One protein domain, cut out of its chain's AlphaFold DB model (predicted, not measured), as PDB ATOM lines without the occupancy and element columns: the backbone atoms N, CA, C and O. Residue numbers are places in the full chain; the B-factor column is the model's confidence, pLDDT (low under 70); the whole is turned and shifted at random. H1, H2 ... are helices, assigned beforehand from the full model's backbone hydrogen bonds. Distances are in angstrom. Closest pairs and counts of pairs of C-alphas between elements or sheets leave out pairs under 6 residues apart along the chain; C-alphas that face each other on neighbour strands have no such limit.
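Overview. This is residues 75 to 117 and 132 to 182 of the 388 residues of an uncharacterized protein of Diplodia seriata (UniProt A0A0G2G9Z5). The model is a long, narrow, open V of helices: the long helix H3 makes one arm, H1 and H2 follow each other along the other arm, and the arms come near each other at H1 and the later part of H3, then spread toward the cut. The short helix H4 lies past the end of H3, at the narrow end of the V. The printed part has 94 residues with four named helices, H1, H2, H3 and H4 in chain order, and no named strand; the class is all helix. The whole is extended, with a radius of gyration of the C-alphas of 21.2 A, and spans 65 by 31 by 21 A, a rod.

Arrangement. H3, residues 134 to 171, is close to but not clearly touching H1, residues 79 to 88; their closest C-alphas, of Leu 85 and Ile 163, are 7.8 A apart. They run opposite ways at a shallow tilt of 22 degrees. H2, residues 90 to 113, is also close to but not clearly touching H3, the closest C-alphas being those of Pro 92 and Phe 156, 7.5 A apart. These two run opposite ways at a tilt of 36 degrees, only just steep. H1 and H2 meet only through their link. H4, residues 174 to 177, is close to but not clearly touching H3, with the closest C-alphas, of Phe 171 and Asn 177, 7.6 A apart; it is apart from H1 and H2. In H1, H2 and H3 every O i to N i+4 pair is within hydrogen-bond range; H4 is too short for such a pair, and its one O i to N i+3 pair is not within range.

Along the chain. H3 is 53.7 A long, from C-alpha 134 at (113.622, 143.199, 121.104) to C-alpha 171 at (91.699, 191.473, 112.849). H2 is 34.6 A long, H1 14.4 A, beginning at C-alpha 79 at (103.568, 193.775, 113.931), and H4 5.1 A.

Size, cuts and confidence. The C-alphas farthest apart, of Ala 132 and Met 179, are 69.0 A apart. Residues 118 to 131 are not printed, and C-alphas 117 and 132 are 19.1 A apart across this cut, which lies in the link from H2 to H3. The links H1 to H2 and H3 to H4 are tight. Residues 94 to 106, 108 to 114, 132 to 151 and 176 to 182 stand free. The mean pLDDT of the printed part is 72.6, and 27 residues are under 70, among them 105 to 117 and 132 to 139.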
ATOM      1  N   ASP A  75      97.365 197.474 119.947       76.56
ATOM      2  CA  ASP A  75      97.472 197.355 121.402       76.56
ATOM      3  C   ASP A  75      97.761 195.919 121.866       76.56
ATOM      4  O   ASP A  75      98.460 195.715 122.858       76.56
ATOM      5  N   HIS A  76      97.260 194.917 121.140       73.75
ATOM      6  CA  HIS A  76      97.404 193.509 121.518       73.75
ATOM      7  C   HIS A  76      98.674 192.841 120.977       73.75
ATOM      8  O   HIS A  76      99.382 192.171 121.726       73.75
ATOM      9  N   PHE A  77      98.981 193.011 119.687       72.75
ATOM     10  CA  PHE A  77     100.177 192.443 119.065       72.75
ATOM     11  C   PHE A  77     100.878 193.475 118.198       72.75
ATOM     12  O   PHE A  77     100.341 193.932 117.190       72.75
ATOM     13  N   THR A  78     102.127 193.789 118.542       75.44
ATOM     14  CA  THR A  78     102.975 194.542 117.620       75.44
ATOM     15  C   THR A  78     103.182 193.727 116.346       75.44
ATOM     16  O   THR A  78     103.223 192.491 116.373       75.44
ATOM     17  N   PHE A  79     103.351 194.421 115.221       73.69
ATOM     18  CA  PHE A  79     103.568 193.775 113.931       73.69
ATOM     19  C   PHE A  79     104.731 192.759 113.971       73.69
ATOM     20  O   PHE A  79     104.615 191.651 113.449       73.69
ATOM     21  N   GLY A  80     105.829 193.100 114.660       75.12
ATOM     22  CA  GLY A  80     106.990 192.219 114.807       75.12
ATOM     23  C   GLY A  80     106.680 190.936 115.582       75.12
ATOM     24  O   GLY A  80     107.065 189.849 115.153       75.12
ATOM     25  N   THR A  81     105.932 191.031 116.685       79.25
ATOM     26  CA  THR A  81     105.523 189.856 117.470       79.25
ATOM     27  C   THR A  81     104.616 188.935 116.655       79.25
ATOM     28  O   THR A  81     104.821 187.722 116.659       79.25
ATOM     29  N   ALA A  82     103.659 189.496 115.910       77.69
ATOM     30  CA  ALA A  82     102.773 188.722 115.043       77.69
ATOM     31  C   ALA A  82     103.548 187.992 113.929       77.69
ATOM     32  O   ALA A  82     103.283 186.823 113.654       77.69
ATOM     33  N   MET A  83     104.548 188.649 113.329       80.44
ATOM     34  CA  MET A  83     105.403 188.037 112.308       80.44
ATOM     35  C   MET A  83     106.240 186.877 112.867       80.44
ATOM     36  O   MET A  83     106.317 185.824 112.237       80.44
ATOM     37  N   LEU A  84     106.839 187.039 114.051       79.00
ATOM     38  CA  LEU A  84     107.609 185.972 114.700       79.00
ATOM     39  C   LEU A  84     106.729 184.772 115.064       79.00
ATOM     40  O   LEU A  84     107.127 183.629 114.849       79.00
ATOM     41  N   LEU A  85     105.521 185.031 115.559       77.44
ATOM     42  CA  LEU A  85     104.534 184.005 115.888       77.44
ATOM     43  C   LEU A  85     104.122 183.202 114.639       77.44
ATOM     44  O   LEU A  85     104.093 181.971 114.672       77.44
ATOM     45  N   ALA A  86     103.885 183.894 113.520       76.56
ATOM     46  CA  ALA A  86     103.574 183.275 112.232       76.56
ATOM     47  C   ALA A  86     104.759 182.482 111.646       76.56
ATOM     48  O   ALA A  86     104.575 181.432 111.034       76.56
ATOM     49  N   ALA A  87     105.997 182.940 111.843       81.31
ATOM     50  CA  ALA A  87     107.179 182.181 111.435       81.31
ATOM     51  C   ALA A  87     107.353 180.913 112.290       81.31
ATOM     52  O   ALA A  87     107.621 179.832 111.760       81.31
ATOM     53  N   ALA A  88     107.139 181.021 113.603       78.94
ATOM     54  CA  ALA A  88     107.259 179.908 114.537       78.94
ATOM     55  C   ALA A  88     106.254 178.783 114.242       78.94
ATOM     56  O   ALA A  88     106.623 177.612 114.310       78.94
ATOM     57  N   CYS A  89     105.018 179.102 113.835       75.75
ATOM     58  CA  CYS A  89     104.027 178.077 113.486       75.75
ATOM     59  C   CYS A  89     104.332 177.328 112.175       75.75
ATOM     60  O   CYS A  89     103.724 176.293 111.909       75.75
ATOM     61  N   CYS A  90     105.288 177.800 111.364       77.88
ATOM     62  CA  CYS A  90     105.715 177.097 110.153       77.88
ATOM     63  C   CYS A  90     106.671 175.931 110.449       77.88
ATOM     64  O   CYS A  90     106.699 174.957 109.699       77.88
ATOM     65  N   ILE A  91     107.444 176.006 111.537       79.44
ATOM     66  CA  ILE A  91     108.460 174.996 111.871       79.44
ATOM     67  C   ILE A  91     107.824 173.608 112.085       79.44
ATOM     68  O   ILE A  91     108.268 172.660 111.434       79.44
ATOM     69  N   PRO A  92     106.750 173.452 112.888       71.56
ATOM     70  CA  PRO A  92     106.132 172.145 113.122       71.56
ATOM     71  C   PRO A  92     105.497 171.555 111.862       71.56
ATOM     72  O   PRO A  92     105.578 170.350 111.628       71.56
ATOM     73  N   ALA A  93     104.907 172.400 111.011       74.06
ATOM     74  CA  ALA A  93     104.338 171.967 109.739       74.06
ATOM     75  C   ALA A  93     105.424 171.394 108.813       74.06
ATOM     76  O   ALA A  93     105.240 170.335 108.216       74.06
ATOM     77  N   ILE A  94     106.583 172.051 108.740       77.81
ATOM     78  CA  ILE A  94     107.718 171.593 107.933       77.81
ATOM     79  C   ILE A  94     108.324 170.305 108.511       77.81
ATOM     80  O   ILE A  94     108.584 169.366 107.758       77.81
ATOM     81  N   LEU A  95     108.503 170.218 109.835       74.75
ATOM     82  CA  LEU A  95     108.987 168.998 110.496       74.75
ATOM     83  C   LEU A  95     108.031 167.816 110.275       74.75
ATOM     84  O   LEU A  95     108.479 166.710 109.971       74.75
ATOM     85  N   SER A  96     106.719 168.060 110.323       70.12
ATOM     86  CA  SER A  96     105.691 167.053 110.032       70.12
ATOM     87  C   SER A  96     105.749 166.568 108.582       70.12
ATOM     88  O   SER A  96     105.633 165.368 108.323       70.12
ATOM     89  N   LEU A  97     105.970 167.479 107.627       74.50
ATOM     90  CA  LEU A  97     106.140 167.134 106.215       74.50
ATOM     91  C   LEU A  97     107.399 166.290 105.988       74.50
ATOM     92  O   LEU A  97     107.316 165.258 105.326       74.50
ATOM     93  N   MET A  98     108.536 166.666 106.583       71.75
ATOM     94  CA  MET A  98     109.778 165.886 106.496       71.75
ATOM     95  C   MET A  98     109.632 164.491 107.121       71.75
ATOM     96  O   MET A  98     110.044 163.492 106.532       71.75
ATOM     97  N   ALA A  99     108.986 164.388 108.285       68.31
ATOM     98  CA  ALA A  99     108.774 163.110 108.962       68.31
ATOM     99  C   ALA A  99     107.842 162.170 108.177       68.31
ATOM    100  O   ALA A  99     108.106 160.967 108.086       68.31
ATOM    101  N   MET A 100     106.765 162.697 107.584       73.88
ATOM    102  CA  MET A 100     105.897 161.914 106.697       73.88
ATOM    103  C   MET A 100     106.619 161.490 105.420       73.88
ATOM    104  O   MET A 100     106.462 160.350 104.984       73.88
ATOM    105  N   TRP A 101     107.447 162.362 104.851       70.38
ATOM    106  CA  TRP A 101     108.230 162.046 103.661       70.38
ATOM    107  C   TRP A 101     109.207 160.893 103.920       70.38
ATOM    108  O   TRP A 101     109.231 159.928 103.156       70.38
ATOM    109  N   ASN A 102     109.906 160.900 105.056       68.56
ATOM    110  CA  ASN A 102     110.783 159.794 105.451       68.56
ATOM    111  C   ASN A 102     110.026 158.460 105.580       68.56
ATOM    112  O   ASN A 102     110.534 157.413 105.182       68.56
ATOM    113  N   LYS A 103     108.782 158.478 106.082       71.06
ATOM    114  CA  LYS A 103     107.932 157.275 106.139       71.06
ATOM    115  C   LYS A 103     107.521 156.781 104.748       71.06
ATOM    116  O   LYS A 103     107.485 155.573 104.533       71.06
ATOM    117  N   ILE A 104     107.230 157.687 103.814       72.19
ATOM    118  CA  ILE A 104     106.872 157.346 102.428       72.19
ATOM    119  C   ILE A 104     108.071 156.741 101.690       72.19
ATOM    120  O   ILE A 104     107.917 155.712 101.038       72.19
ATOM    121  N   LEU A 105     109.267 157.316 101.845       66.06
ATOM    122  CA  LEU A 105     110.497 156.766 101.263       66.06
ATOM    123  C   LEU A 105     110.809 155.375 101.825       66.06
ATOM    124  O   LEU A 105     111.166 154.471 101.075       66.06
ATOM    125  N   LYS A 106     110.586 155.171 103.128       63.34
ATOM    126  CA  LYS A 106     110.728 153.853 103.756       63.34
ATOM    127  C   LYS A 106     109.724 152.829 103.215       63.34
ATOM    128  O   LYS A 106     110.085 151.672 103.026       63.34
ATOM    129  N   LEU A 107     108.478 153.236 102.966       63.62
ATOM    130  CA  LEU A 107     107.457 152.383 102.349       63.62
ATOM    131  C   LEU A 107     107.835 151.993 100.914       63.62
ATOM    132  O   LEU A 107     107.713 150.820 100.569       63.62
ATOM    133  N   ASP A 108     108.329 152.935 100.107       68.50
ATOM    134  CA  ASP A 108     108.797 152.647  98.742       68.50
ATOM    135  C   ASP A 108     110.018 151.713  98.746       68.50
ATOM    136  O   ASP A 108     110.045 150.722  98.014       68.50
ATOM    137  N   TRP A 109     110.979 151.948  99.645       62.00
ATOM    138  CA  TRP A 109     112.152 151.089  99.831       62.00
ATOM    139  C   TRP A 109     111.776 149.663 100.262       62.00
ATOM    140  O   TRP A 109     112.226 148.698  99.642       62.00
ATOM    141  N   ASN A 110     110.879 149.516 101.248       61.94
ATOM    142  CA  ASN A 110     110.379 148.208 101.692       61.94
ATOM    143  C   ASN A 110     109.599 147.470 100.595       61.94
ATOM    144  O   ASN A 110     109.673 146.243 100.513       61.94
ATOM    145  N   MET A 111     108.851 148.193  99.752       60.38
ATOM    146  CA  MET A 111     108.122 147.589  98.635       60.38
ATOM    147  C   MET A 111     109.041 147.186  97.473       60.38
ATOM    148  O   MET A 111     108.757 146.189  96.811       60.38
ATOM    149  N   ARG A 112     110.144 147.908  97.229       56.03
ATOM    150  CA  ARG A 112     111.089 147.616  96.134       56.03
ATOM    151  C   ARG A 112     112.157 146.576  96.463       56.03
ATOM    152  O   ARG A 112     112.504 145.802  95.578       56.03
ATOM    153  N   PHE A 113     112.681 146.544  97.688       57.94
ATOM    154  CA  PHE A 113     113.809 145.667  98.049       57.94
ATOM    155  C   PHE A 113     113.419 144.423  98.853       57.94
ATOM    156  O   PHE A 113     114.288 143.657  99.272       57.94
ATOM    157  N   GLY A 114     112.119 144.171  98.998       52.28
ATOM    158  CA  GLY A 114     111.616 143.037  99.753       52.28
ATOM    159  C   GLY A 114     111.711 143.284 101.256       52.28
ATOM    160  O   GLY A 114     112.675 143.829 101.789       52.28
ATOM    161  N   ARG A 115     110.648 142.864 101.932       48.53
ATOM    162  CA  ARG A 115     110.369 142.972 103.362       48.53
ATOM    163  C   ARG A 115     111.461 142.271 104.193       48.53
ATOM    164  O   ARG A 115     111.294 141.133 104.601       48.53
ATOM    165  N   ARG A 116     112.614 142.913 104.413       49.97
ATOM    166  CA  ARG A 116     113.764 142.295 105.108       49.97
ATOM    167  C   ARG A 116     113.665 142.295 106.637       49.97
ATOM    168  O   ARG A 116     114.550 141.747 107.290       49.97
ATOM    169  N   ASP A 117     112.619 142.901 107.199       52.28
ATOM    170  CA  ASP A 117     112.512 143.168 108.640       52.28
ATOM    171  C   ASP A 117     111.331 142.488 109.354       52.28
ATOM    172  O   ASP A 117     111.202 142.667 110.564       52.28
ATOM    173  N   ALA A 132     116.196 141.901 128.415       57.28
ATOM    174  CA  ALA A 132     115.483 142.806 127.514       57.28
ATOM    175  C   ALA A 132     115.298 142.164 126.130       57.28
ATOM    176  O   ALA A 132     116.246 141.971 125.373       57.28
ATOM    177  N   THR A 133     114.055 141.828 125.807       68.06
ATOM    178  CA  THR A 133     113.653 141.312 124.494       68.06
ATOM    179  C   THR A 133     113.494 142.459 123.486       68.06
ATOM    180  O   THR A 133     113.000 143.531 123.851       68.06
ATOM    181  N   ILE A 134     113.809 142.228 122.206       64.00
ATOM    182  CA  ILE A 134     113.622 143.199 121.104       64.00
ATOM    183  C   ILE A 134     112.182 143.741 121.063       64.00
ATOM    184  O   ILE A 134     111.968 144.945 120.898       64.00
ATOM    185  N   LYS A 135     111.188 142.879 121.322       61.47
ATOM    186  CA  LYS A 135     109.774 143.251 121.507       61.47
ATOM    187  C   LYS A 135     109.555 144.341 122.558       61.47
ATOM    188  O   LYS A 135     108.802 145.279 122.313       61.47
ATOM    189  N   LYS A 136     110.222 144.251 123.715       65.75
ATOM    190  CA  LYS A 136     110.088 145.248 124.790       65.75
ATOM    191  C   LYS A 136     110.702 146.584 124.386       65.75
ATOM    192  O   LYS A 136     110.098 147.617 124.645       65.75
ATOM    193  N   MET A 137     111.845 146.582 123.699       63.09
ATOM    194  CA  MET A 137     112.458 147.814 123.185       63.09
ATOM    195  C   MET A 137     111.624 148.476 122.077       63.09
ATOM    196  O   MET A 137     111.465 149.696 122.097       63.09
ATOM    197  N   LYS A 138     111.037 147.700 121.151       67.38
ATOM    198  CA  LYS A 138     110.100 148.219 120.135       67.38
ATOM    199  C   LYS A 138     108.841 148.808 120.783       67.38
ATOM    200  O   LYS A 138     108.482 149.936 120.468       67.38
ATOM    201  N   LEU A 139     108.246 148.104 121.750       69.62
ATOM    202  CA  LEU A 139     107.081 148.572 122.508       69.62
ATOM    203  C   LEU A 139     107.372 149.883 123.250       69.62
ATOM    204  O   LEU A 139     106.581 150.816 123.182       69.62
ATOM    205  N   ILE A 140     108.517 149.982 123.929       76.19
ATOM    206  CA  ILE A 140     108.907 151.208 124.634       76.19
ATOM    207  C   ILE A 140     109.113 152.353 123.637       76.19
ATOM    208  O   ILE A 140     108.616 153.450 123.869       76.19
ATOM    209  N   ASN A 141     109.779 152.111 122.505       74.56
ATOM    210  CA  ASN A 141     109.967 153.125 121.464       74.56
ATOM    211  C   ASN A 141     108.630 153.604 120.873       74.56
ATOM    212  O   ASN A 141     108.462 154.798 120.640       74.56
ATOM    213  N   ASP A 142     107.671 152.702 120.665       74.19
ATOM    214  CA  ASP A 142     106.353 153.038 120.123       74.19
ATOM    215  C   ASP A 142     105.472 153.774 121.140       74.19
ATOM    216  O   ASP A 142     104.812 154.747 120.780       74.19
ATOM    217  N   VAL A 143     105.516 153.394 122.422       72.25
ATOM    218  CA  VAL A 143     104.819 154.111 123.505       72.25
ATOM    219  C   VAL A 143     105.412 155.505 123.707       72.25
ATOM    220  O   VAL A 143     104.667 156.479 123.807       72.25
ATOM    221  N   VAL A 144     106.744 155.628 123.707       74.31
ATOM    222  CA  VAL A 144     107.435 156.923 123.796       74.31
ATOM    223  C   VAL A 144     107.065 157.793 122.595       74.31
ATOM    224  O   VAL A 144     106.663 158.938 122.781       74.31
ATOM    225  N   LYS A 145     107.101 157.255 121.372       71.19
ATOM    226  CA  LYS A 145     106.683 157.985 120.165       71.19
ATOM    227  C   LYS A 145     105.208 158.386 120.190       71.19
ATOM    228  O   LYS A 145     104.883 159.486 119.756       71.19
ATOM    229  N   GLY A 146     104.325 157.530 120.700       69.31
ATOM    230  CA  GLY A 146     102.896 157.817 120.821       69.31
ATOM    231  C   GLY A 146     102.599 158.921 121.837       69.31
ATOM    232  O   GLY A 146     101.817 159.829 121.556       69.31
ATOM    233  N   LEU A 147     103.264 158.890 122.994       67.75
ATOM    234  CA  LEU A 147     103.119 159.918 124.024       67.75
ATOM    235  C   LEU A 147     103.722 161.253 123.582       67.75
ATOM    236  O   LEU A 147     103.058 162.280 123.714       67.75
ATOM    237  N   LEU A 148     104.929 161.246 123.001       66.69
ATOM    238  CA  LEU A 148     105.547 162.463 122.469       66.69
ATOM    239  C   LEU A 148     104.698 163.065 121.346       66.69
ATOM    240  O   LEU A 148     104.449 164.263 121.375       66.69
ATOM    241  N   GLY A 149     104.176 162.245 120.429       72.00
ATOM    242  CA  GLY A 149     103.293 162.714 119.357       72.00
ATOM    243  C   GLY A 149     101.958 163.272 119.867       72.00
ATOM    244  O   GLY A 149     101.457 164.259 119.340       72.00
ATOM    245  N   THR A 150     101.387 162.694 120.925       73.50
ATOM    246  CA  THR A 150     100.127 163.187 121.516       73.50
ATOM    247  C   THR A 150     100.321 164.530 122.220       73.50
ATOM    248  O   THR A 150      99.518 165.448 122.046       73.50
ATOM    249  N   VAL A 151     101.406 164.669 122.988       74.19
ATOM    250  CA  VAL A 151     101.773 165.934 123.642       74.19
ATOM    251  C   VAL A 151     102.105 166.998 122.597       74.19
ATOM    252  O   VAL A 151     101.664 168.136 122.721       74.19
ATOM    253  N   GLU A 152     102.807 166.616 121.533       72.00
ATOM    254  CA  GLU A 152     103.122 167.471 120.393       72.00
ATOM    255  C   GLU A 152     101.855 168.040 119.733       72.00
ATOM    256  O   GLU A 152     101.744 169.251 119.541       72.00
ATOM    257  N   ILE A 153     100.859 167.192 119.461       73.81
ATOM    258  CA  ILE A 153      99.580 167.605 118.868       73.81
ATOM    259  C   ILE A 153      98.809 168.554 119.792       73.81
ATOM    260  O   ILE A 153      98.227 169.526 119.315       73.81
ATOM    261  N   LEU A 154      98.810 168.317 121.104       73.12
ATOM    262  CA  LEU A 154      98.144 169.191 122.076       73.12
ATOM    263  C   LEU A 154      98.837 170.550 122.212       73.12
ATOM    264  O   LEU A 154      98.165 171.580 122.239       73.12
ATOM    265  N   VAL A 155     100.170 170.571 122.261       80.44
ATOM    266  CA  VAL A 155     100.953 171.807 122.395       80.44
ATOM    267  C   VAL A 155     100.889 172.630 121.111       80.44
ATOM    268  O   VAL A 155     100.572 173.819 121.163       80.44
ATOM    269  N   PHE A 156     101.120 172.019 119.948       75.06
ATOM    270  CA  PHE A 156     101.053 172.736 118.675       75.06
ATOM    271  C   PHE A 156      99.619 173.051 118.258       75.06
ATOM    272  O   PHE A 156      99.363 174.150 117.775       75.06
ATOM    273  N   GLY A 157      98.670 172.147 118.498       77.81
ATOM    274  CA  GLY A 157      97.248 172.400 118.266       77.81
ATOM    275  C   GLY A 157      96.718 173.531 119.147       77.81
ATOM    276  O   GLY A 157      96.062 174.441 118.644       77.81
ATOM    277  N   GLY A 158      97.070 173.535 120.437       79.56
ATOM    278  CA  GLY A 158      96.739 174.618 121.364       79.56
ATOM    279  C   GLY A 158      97.377 175.952 120.968       79.56
ATOM    280  O   GLY A 158      96.703 176.980 120.984       79.56
ATOM    281  N   ALA A 159      98.644 175.941 120.538       79.19
ATOM    282  CA  ALA A 159      99.325 177.136 120.043       79.19
ATOM    283  C   ALA A 159      98.656 177.698 118.778       79.19
ATOM    284  O   ALA A 159      98.397 178.897 118.707       79.19
ATOM    285  N   VAL A 160      98.315 176.850 117.803       79.38
ATOM    286  CA  VAL A 160      97.605 177.266 116.581       79.38
ATOM    287  C   VAL A 160      96.220 177.823 116.912       79.38
ATOM    288  O   VAL A 160      95.846 178.871 116.392       79.38
ATOM    289  N   LEU A 161      95.475 177.178 117.814       81.12
ATOM    290  CA  LEU A 161      94.165 177.664 118.248       81.12
ATOM    291  C   LEU A 161      94.266 179.029 118.945       81.12
ATOM    292  O   LEU A 161      93.466 179.919 118.666       81.12
ATOM    293  N   ALA A 162      95.271 179.224 119.801       80.81
ATOM    294  CA  ALA A 162      95.532 180.517 120.420       80.81
ATOM    295  C   ALA A 162      95.849 181.586 119.360       80.81
ATOM    296  O   ALA A 162      95.261 182.663 119.398       80.81
ATOM    297  N   ILE A 163      96.706 181.279 118.376       79.69
ATOM    298  CA  ILE A 163      97.022 182.185 117.259       79.69
ATOM    299  C   ILE A 163      95.757 182.585 116.494       79.69
ATOM    300  O   ILE A 163      95.610 183.755 116.153       79.69
ATOM    301  N   ILE A 164      94.834 181.650 116.256       82.19
ATOM    302  CA  ILE A 164      93.561 181.939 115.588       82.19
ATOM    303  C   ILE A 164      92.715 182.887 116.442       82.19
ATOM    304  O   ILE A 164      92.341 183.950 115.964       82.19
ATOM    305  N   ILE A 165      92.480 182.566 117.717       83.25
ATOM    306  CA  ILE A 165      91.636 183.383 118.608       83.25
ATOM    307  C   ILE A 165      92.197 184.804 118.767       83.25
ATOM    308  O   ILE A 165      91.466 185.795 118.696       83.25
ATOM    309  N   PHE A 166      93.507 184.922 118.983       81.06
ATOM    310  CA  PHE A 166      94.168 186.218 119.106       81.06
ATOM    311  C   PHE A 166      94.234 186.965 117.770       81.06
ATOM    312  O   PHE A 166      94.044 188.180 117.742       81.06
ATOM    313  N   GLY A 167      94.464 186.250 116.667       76.12
ATOM    314  CA  GLY A 167      94.472 186.802 115.317       76.12
ATOM    315  C   GLY A 167      93.114 187.373 114.925       76.12
ATOM    316  O   GLY A 167      93.053 188.486 114.418       76.12
ATOM    317  N   GLU A 168      92.033 186.667 115.244       80.81
ATOM    318  CA  GLU A 168      90.657 187.125 115.064       80.81
ATOM    319  C   GLU A 168      90.391 188.407 115.860       80.81
ATOM    320  O   GLU A 168      89.964 189.413 115.293       80.81
ATOM    321  N   ARG A 169      90.737 188.437 117.153       80.69
ATOM    322  CA  ARG A 169      90.583 189.663 117.956       80.69
ATOM    323  C   ARG A 169      91.388 190.844 117.421       80.69
ATOM    324  O   ARG A 169      90.898 191.968 117.457       80.69
ATOM    325  N   ASN A 170      92.588 190.600 116.901       78.94
ATOM    326  CA  ASN A 170      93.413 191.641 116.294       78.94
ATOM    327  C   ASN A 170      92.855 192.107 114.936       78.94
ATOM    328  O   ASN A 170      92.910 193.295 114.614       78.94
ATOM    329  N   PHE A 171      92.295 191.184 114.151       76.31
ATOM    330  CA  PHE A 171      91.699 191.473 112.849       76.31
ATOM    331  C   PHE A 171      90.426 192.318 112.978       76.31
ATOM    332  O   PHE A 171      90.216 193.238 112.193       76.31
ATOM    333  N   TRP A 172      89.606 192.062 114.000       77.44
ATOM    334  CA  TRP A 172      88.387 192.832 114.282       77.44
ATOM    335  C   TRP A 172      88.612 194.126 115.074       77.44
ATOM    336  O   TRP A 172      87.654 194.749 115.536       77.44
ATOM    337  N   SER A 173      89.861 194.560 115.220       80.44
ATOM    338  CA  SER A 173      90.189 195.812 115.896       80.44
ATOM    339  C   SER A 173      89.728 197.036 115.086       80.44
ATOM    340  O   SER A 173      89.675 197.009 113.850       80.44
ATOM    341  N   SER A 174      89.392 198.138 115.766       82.19
ATOM    342  CA  SER A 174      88.951 199.378 115.106       82.19
ATOM    343  C   SER A 174      90.024 199.949 114.176       82.19
ATOM    344  O   SER A 174      89.706 200.566 113.171       82.19
ATOM    345  N   GLN A 175      91.294 199.686 114.476       82.44
ATOM    346  CA  GLN A 175      92.468 200.068 113.701       82.44
ATOM    347  C   GLN A 175      92.489 199.406 112.323       82.44
ATOM    348  O   GLN A 175      92.825 200.061 111.342       82.44
ATOM    349  N   VAL A 176      92.145 198.115 112.257       80.56
ATOM    350  CA  VAL A 176      92.159 197.329 111.014       80.56
ATOM    351  C   VAL A 176      90.874 197.530 110.223       80.56
ATOM    352  O   VAL A 176      90.919 197.582 109.000       80.56
ATOM    353  N   ASN A 177      89.734 197.675 110.898       81.56
ATOM    354  CA  ASN A 177      88.437 197.873 110.247       81.56
ATOM    355  C   ASN A 177      88.241 199.311 109.716       81.56
ATOM    356  O   ASN A 177      87.369 199.577 108.891       81.56
ATOM    357  N   TYR A 178      89.031 200.273 110.193       82.19
ATOM    358  CA  TYR A 178      88.913 201.657 109.749       82.19
ATOM    359  C   TYR A 178      89.402 201.834 108.306       82.19
ATOM    360  O   TYR A 178      90.544 201.510 107.985       82.19
ATOM    361  N   MET A 179      88.542 202.392 107.445       74.88
ATOM    362  CA  MET A 179      88.818 202.671 106.022       74.88
ATOM    363  C   MET A 179      89.237 201.445 105.192       74.88
ATOM    364  O   MET A 179      89.697 201.594 104.058       74.88
ATOM    365  N   THR A 180      89.064 200.234 105.724       75.44
ATOM    366  CA  THR A 180      89.179 199.000 104.957       75.44
ATOM    367  C   THR A 180      87.803 198.615 104.434       75.44
ATOM    368  O   THR A 180      86.785 198.755 105.111       75.44
ATOM    369  N   GLU A 181      87.746 198.177 103.179       73.19
ATOM    370  CA  GLU A 181      86.507 197.635 102.637       73.19
ATOM    371  C   GLU A 181      86.156 196.349 103.398       73.19
ATOM    372  O   GLU A 181      87.055 195.546 103.681       73.19
ATOM    373  N   PRO A 182      84.873 196.116 103.734       66.12
ATOM    374  CA  PRO A 182      84.479 194.883 104.388       66.12
ATOM    375  C   PRO A 182      84.927 193.699 103.528       66.12
ATOM    376  O   PRO A 182      84.530 193.553 102.371       66.12
TER     377      PRO A 182